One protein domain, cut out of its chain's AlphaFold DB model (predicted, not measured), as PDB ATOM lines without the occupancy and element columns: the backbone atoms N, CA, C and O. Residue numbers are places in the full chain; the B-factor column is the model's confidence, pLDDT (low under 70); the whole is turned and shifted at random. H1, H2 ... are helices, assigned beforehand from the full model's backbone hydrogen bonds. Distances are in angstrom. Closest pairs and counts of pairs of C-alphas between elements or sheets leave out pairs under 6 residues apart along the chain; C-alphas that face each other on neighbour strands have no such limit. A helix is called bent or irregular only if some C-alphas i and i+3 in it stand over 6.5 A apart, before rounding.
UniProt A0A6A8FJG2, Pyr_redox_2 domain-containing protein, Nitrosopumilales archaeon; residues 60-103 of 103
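What this domain is: This is residues 60 to 103 of the 103 residues of the protein "Pyr_redox_2 domain-containing protein" of Nitrosopumilales archaeon (UniProt A0A6A8FJG2). There is little regular structure: one longer helix, H2, folds back along an irregular link, and its last turns meet the short helix H1. Residues 88 to 93, at the turn from link to H2, stick out. The printed part has 44 residues, with two named helices, H1 then H2, and no named strand; the class is all helix, with 17 residues in named elements. It is only just compact, close to loose, with a radius of gyration of the C-alphas of 10.6 A and spans of 29 by 23 by 17 A.

How they stand to each other: H2, residues 90 to 102, touches H1, residues 71 to 74, with residues 98 to 102 alone; the closest C-alphas, of Pro 71 and Phe 101, are 6.9 A apart. In H2, 7 of 9 O i to N i+4 pairs are within hydrogen-bond range; H1 is too short for such a pair.

Where its parts are: H2 runs 20.4 A from C-alpha 90 at (37.860, 103.064, 155.045) to C-alpha 102 at (42.665, 104.584, 174.834). It is irregular: C-alphas 91 and 94 are 8.4 A apart. H1 begins with C-alpha 71 at (36.903, 108.775, 173.878) and measures 5.5 A.

The domain as a whole: The C-alphas farthest apart, of Gln 61 and Asn 91, are 29.6 A apart. The printed part has no cut. The link from H1 to H2 is long, 15 residues. Mean pLDDT of the printed part is 80.8; residues 89 to 92 and 103 are under 70.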
ATOM      1  N   SER A  60      20.903  99.856 172.296       89.69
ATOM      2  CA  SER A  60      20.166 100.939 172.963       89.69
ATOM      3  C   SER A  60      20.147 100.841 174.493       89.69
ATOM      4  O   SER A  60      19.880 101.834 175.163       89.69
ATOM      5  N   GLN A  61      20.432  99.668 175.068       92.06
ATOM      6  CA  GLN A  61      20.513  99.495 176.520       92.06
ATOM      7  C   GLN A  61      21.837 100.016 177.096       92.06
ATOM      8  O   GLN A  61      21.883 100.373 178.273       92.06
ATOM      9  N   ILE A  62      22.892 100.058 176.273       88.62
ATOM     10  CA  ILE A  62      24.255 100.445 176.667       88.62
ATOM     11  C   ILE A  62      24.698 101.798 176.090       88.62
ATOM     12  O   ILE A  62      25.696 102.347 176.551       88.62
ATOM     13  N   ASP A  63      23.975 102.347 175.114       89.19
ATOM     14  CA  ASP A  63      24.237 103.664 174.520       89.19
ATOM     15  C   ASP A  63      24.259 104.761 175.601       89.19
ATOM     16  O   ASP A  63      23.280 104.962 176.322       89.19
ATOM     17  N   GLY A  64      25.407 105.424 175.766       85.75
ATOM     18  CA  GLY A  64      25.642 106.439 176.800       85.75
ATOM     19  C   GLY A  64      25.799 105.910 178.233       85.75
ATOM     20  O   GLY A  64      25.894 106.705 179.159       85.75
ATOM     21  N   LYS A  65      25.809 104.586 178.446       85.50
ATOM     22  CA  LYS A  65      26.020 103.940 179.764       85.50
ATOM     23  C   LYS A  65      27.207 102.972 179.792       85.50
ATOM     24  O   LYS A  65      27.498 102.375 180.824       85.50
ATOM     25  N   GLY A  66      27.819 102.739 178.637       86.12
ATOM     26  CA  GLY A  66      28.807 101.685 178.411       86.12
ATOM     27  C   GLY A  66      29.280 101.596 176.959       86.12
ATOM     28  O   GLY A  66      30.328 101.019 176.690       86.12
ATOM     29  N   ALA A  67      28.517 102.166 176.025       89.00
ATOM     30  CA  ALA A  67      28.948 102.462 174.668       89.00
ATOM     31  C   ALA A  67      28.962 103.980 174.460       89.00
ATOM     32  O   ALA A  67      27.968 104.655 174.735       89.00
ATOM     33  N   TRP A  68      30.076 104.493 173.947       87.06
ATOM     34  CA  TRP A  68      30.320 105.923 173.784       87.06
ATOM     35  C   TRP A  68      30.941 106.205 172.419       87.06
ATOM     36  O   TRP A  68      31.639 105.357 171.861       87.06
ATOM     37  N   HIS A  69      30.689 107.398 171.881       85.62
ATOM     38  CA  HIS A  69      31.221 107.808 170.577       85.62
ATOM     39  C   HIS A  69      32.468 108.698 170.695       85.62
ATOM     40  O   HIS A  69      33.207 108.831 169.720       85.62
ATOM     41  N   CYS A  70      32.714 109.308 171.863       85.25
ATOM     42  CA  CYS A  70      33.818 110.238 172.076       85.25
ATOM     43  C   CYS A  70      34.753 109.744 173.194       85.25
ATOM     44  O   CYS A  70      34.421 109.880 174.373       85.25
ATOM     45  N   PRO A  71      35.957 109.239 172.864       80.31
ATOM     46  CA  PRO A  71      36.903 108.775 173.878       80.31
ATOM     47  C   PRO A  71      37.390 109.900 174.794       80.31
ATOM     48  O   PRO A  71      37.795 109.640 175.917       80.31
ATOM     49  N   HIS A  72      37.336 111.157 174.353       83.50
ATOM     50  CA  HIS A  72      37.762 112.283 175.180       83.50
ATOM     51  C   HIS A  72      36.720 112.666 176.245       83.50
ATOM     52  O   HIS A  72      37.086 113.139 177.318       83.50
ATOM     53  N   CYS A  73      35.426 112.498 175.963       84.69
ATOM     54  CA  CYS A  73      34.372 112.824 176.926       84.69
ATOM     55  C   CYS A  73      34.257 111.739 177.999       84.69
ATOM     56  O   CYS A  73      34.233 112.047 179.187       84.69
ATOM     57  N   ASP A  74      34.238 110.478 177.564       78.94
ATOM     58  CA  ASP A  74      33.865 109.333 178.403       78.94
ATOM     59  C   ASP A  74      35.064 108.424 178.743       78.94
ATOM     60  O   ASP A  74      34.933 107.414 179.434       78.94
ATOM     61  N   GLY A  75      36.267 108.779 178.279       74.38
ATOM     62  CA  GLY A  75      37.475 107.959 178.425       74.38
ATOM     63  C   GLY A  75      37.873 107.677 179.871       74.38
ATOM     64  O   GLY A  75      38.405 106.606 180.155       74.38
ATOM     65  N   LEU A  76      37.561 108.583 180.806       78.44
ATOM     66  CA  LEU A  76      37.836 108.366 182.230       78.44
ATOM     67  C   LEU A  76      37.014 107.201 182.799       78.44
ATOM     68  O   LEU A  76      37.528 106.400 183.575       78.44
ATOM     69  N   GLU A  77      35.748 107.074 182.399       78.19
ATOM     70  CA  GLU A  77      34.862 105.994 182.854       78.19
ATOM     71  C   GLU A  77      35.307 104.626 182.315       78.19
ATOM     72  O   GLU A  77      35.011 103.577 182.903       78.19
ATOM     73  N   ALA A  78      36.034 104.655 181.199       77.81
ATOM     74  CA  ALA A  78      36.581 103.521 180.475       77.81
ATOM     75  C   ALA A  78      38.027 103.159 180.884       77.81
ATOM     76  O   ALA A  78      38.532 102.128 180.437       77.81
ATOM     77  N   ALA A  79      38.677 103.957 181.740       81.88
ATOM     78  CA  ALA A  79      40.060 103.741 182.161       81.88
ATOM     79  C   ALA A  79      40.260 102.374 182.841       81.88
ATOM     80  O   ALA A  79      39.395 101.899 183.582       81.88
ATOM     81  N   ASP A  80      41.401 101.735 182.559       84.50
ATOM     82  CA  ASP A  80      41.817 100.416 183.068       84.50
ATOM     83  C   ASP A  80      40.832  99.256 182.812       84.50
ATOM     84  O   ASP A  80      40.952  98.168 183.384       84.50
ATOM     85  N   LYS A  81      39.854  99.450 181.921       84.81
ATOM     86  CA  LYS A  81      38.893  98.419 181.518       84.81
ATOM     87  C   LYS A  81      39.239  97.872 180.141       84.81
ATOM     88  O   LYS A  81      39.872  98.519 179.316       84.81
ATOM     89  N   LYS A  82      38.775  96.653 179.862       87.50
ATOM     90  CA  LYS A  82      38.834  96.099 178.505       87.50
ATOM     91  C   LYS A  82      37.813  96.814 177.628       87.50
ATOM     92  O   LYS A  82      36.627  96.812 177.956       87.50
ATOM     93  N   LEU A  83      38.272  97.366 176.510       86.44
ATOM     94  CA  LEU A  83      37.445  98.128 175.578       86.44
ATOM     95  C   LEU A  83      37.285  97.396 174.248       86.44
ATOM     96  O   LEU A  83      38.138  96.617 173.828       86.44
ATOM     97  N   THR A  84      36.163  97.652 173.583       87.69
ATOM     98  CA  THR A  84      35.906  97.229 172.203       87.69
ATOM     99  C   THR A  84      35.644  98.472 171.370       87.69
ATOM    100  O   THR A  84      34.846  99.319 171.762       87.69
ATOM    101  N   ILE A  85      36.304  98.577 170.218       86.12
ATOM    102  CA  ILE A  85      36.147  99.703 169.297       86.12
ATOM    103  C   ILE A  85      35.240  99.262 168.151       86.12
ATOM    104  O   ILE A  85      35.543  98.302 167.443       86.12
ATOM    105  N   ILE A  86      34.139  99.986 167.960       84.25
ATOM    106  CA  ILE A  86      33.224  99.812 166.832       84.25
ATOM    107  C   ILE A  86      33.375 101.051 165.957       84.25
ATOM    108  O   ILE A  86      33.125 102.165 166.406       84.25
ATOM    109  N   GLY A  87      33.800 100.873 164.712       80.38
ATOM    110  CA  GLY A  87      34.027 101.986 163.801       80.38
ATOM    111  C   GLY A  87      33.660 101.617 162.375       80.38
ATOM    112  O   GLY A  87      33.920 100.503 161.926       80.38
ATOM    113  N   ASN A  88      33.072 102.571 161.659       74.56
ATOM    114  CA  ASN A  88      32.812 102.472 160.231       74.56
ATOM    115  C   ASN A  88      33.704 103.494 159.515       74.56
ATOM    116  O   ASN A  88      33.548 104.698 159.706       74.56
ATOM    117  N   GLY A  89      34.682 103.025 158.742       68.00
ATOM    118  CA  GLY A  89      35.608 103.894 158.021       68.00
ATOM    119  C   GLY A  89      36.553 103.107 157.122       68.00
ATOM    120  O   GLY A  89      37.054 102.047 157.501       68.00
ATOM    121  N   LYS A  90      36.820 103.622 155.918       63.19
ATOM    122  CA  LYS A  90      37.860 103.064 155.045       63.19
ATOM    123  C   LYS A  90      39.235 103.391 155.641       63.19
ATOM    124  O   LYS A  90      39.454 104.499 156.122       63.19
ATOM    125  N   ASN A  91      40.155 102.429 155.588       62.78
ATOM    126  CA  ASN A  91      41.575 102.562 155.954       62.78
ATOM    127  C   ASN A  91      41.910 102.658 157.458       62.78
ATOM    128  O   ASN A  91      43.004 103.090 157.804       62.78
ATOM    129  N   GLY A  92      41.019 102.245 158.366       66.50
ATOM    130  CA  GLY A  92      41.386 102.021 159.775       66.50
ATOM    131  C   GLY A  92      41.713 103.271 160.607       66.50
ATOM    132  O   GLY A  92      42.123 103.128 161.758       66.50
ATOM    133  N   GLY A  93      41.490 104.483 160.085       77.12
ATOM    134  CA  GLY A  93      41.775 105.739 160.797       77.12
ATOM    135  C   GLY A  93      41.077 105.848 162.158       77.12
ATOM    136  O   GLY A  93      41.682 106.302 163.122       77.12
ATOM    137  N   ILE A  94      39.852 105.324 162.272       78.25
ATOM    138  CA  ILE A  94      39.109 105.272 163.541       78.25
ATOM    139  C   ILE A  94      39.788 104.384 164.594       78.25
ATOM    140  O   ILE A  94      39.766 104.702 165.777       78.25
ATOM    141  N   ILE A  95      40.438 103.298 164.164       79.25
ATOM    142  CA  ILE A  95      41.165 102.390 165.059       79.25
ATOM    143  C   ILE A  95      42.478 103.041 165.502       79.25
ATOM    144  O   ILE A  95      42.826 102.951 166.673       79.25
ATOM    145  N   SER A  96      43.190 103.713 164.589       81.69
ATOM    146  CA  SER A  96      44.414 104.454 164.927       81.69
ATOM    147  C   SER A  96      44.135 105.562 165.940       81.69
ATOM    148  O   SER A  96      44.830 105.649 166.944       81.69
ATOM    149  N   TYR A  97      43.088 106.353 165.697       81.88
ATOM    150  CA  TYR A  97      42.641 107.400 166.610       81.88
ATOM    151  C   TYR A  97      42.274 106.824 167.979       81.88
ATOM    152  O   TYR A  97      42.776 107.274 168.998       81.88
ATOM    153  N   ALA A  98      41.451 105.774 168.023       80.12
ATOM    154  CA  ALA A  98      41.050 105.179 169.292       80.12
ATOM    155  C   ALA A  98      42.245 104.633 170.098       80.12
ATOM    156  O   ALA A  98      42.294 104.854 171.300       80.12
ATOM    157  N   LYS A  99      43.222 103.984 169.449       78.75
ATOM    158  CA  LYS A  99      44.449 103.497 170.109       78.75
ATOM    159  C   LYS A  99      45.311 104.617 170.688       78.75
ATOM    160  O   LYS A  99      45.881 104.457 171.756       78.75
ATOM    161  N   GLU A 100      45.408 105.749 169.996       82.75
ATOM    162  CA  GLU A 100      46.183 106.896 170.482       82.75
ATOM    163  C   GLU A 100      45.669 107.402 171.838       82.75
ATOM    164  O   GLU A 100      46.464 107.757 172.703       82.75
ATOM    165  N   PHE A 101      44.350 107.384 172.042       74.50
ATOM    166  CA  PHE A 101      43.722 107.934 173.246       74.50
ATOM    167  C   PHE A 101      43.364 106.896 174.312       74.50
ATOM    168  O   PHE A 101      43.227 107.262 175.477       74.50
ATOM    169  N   LEU A 102      43.176 105.629 173.937       75.44
ATOM    170  CA  LEU A 102      42.665 104.584 174.834       75.44
ATOM    171  C   LEU A 102      43.702 103.505 175.201       75.44
ATOM    172  O   LEU A 102      43.380 102.643 176.019       75.44
ATOM    173  N   GLY A 103      44.920 103.566 174.645       68.31
ATOM    174  CA  GLY A 103      46.004 102.597 174.878       68.31
ATOM    175  C   GLY A 103      45.916 101.343 174.014       68.31
ATOM    176  O   GLY A 103      46.419 100.296 174.480       68.31
TER     177      GLY A 103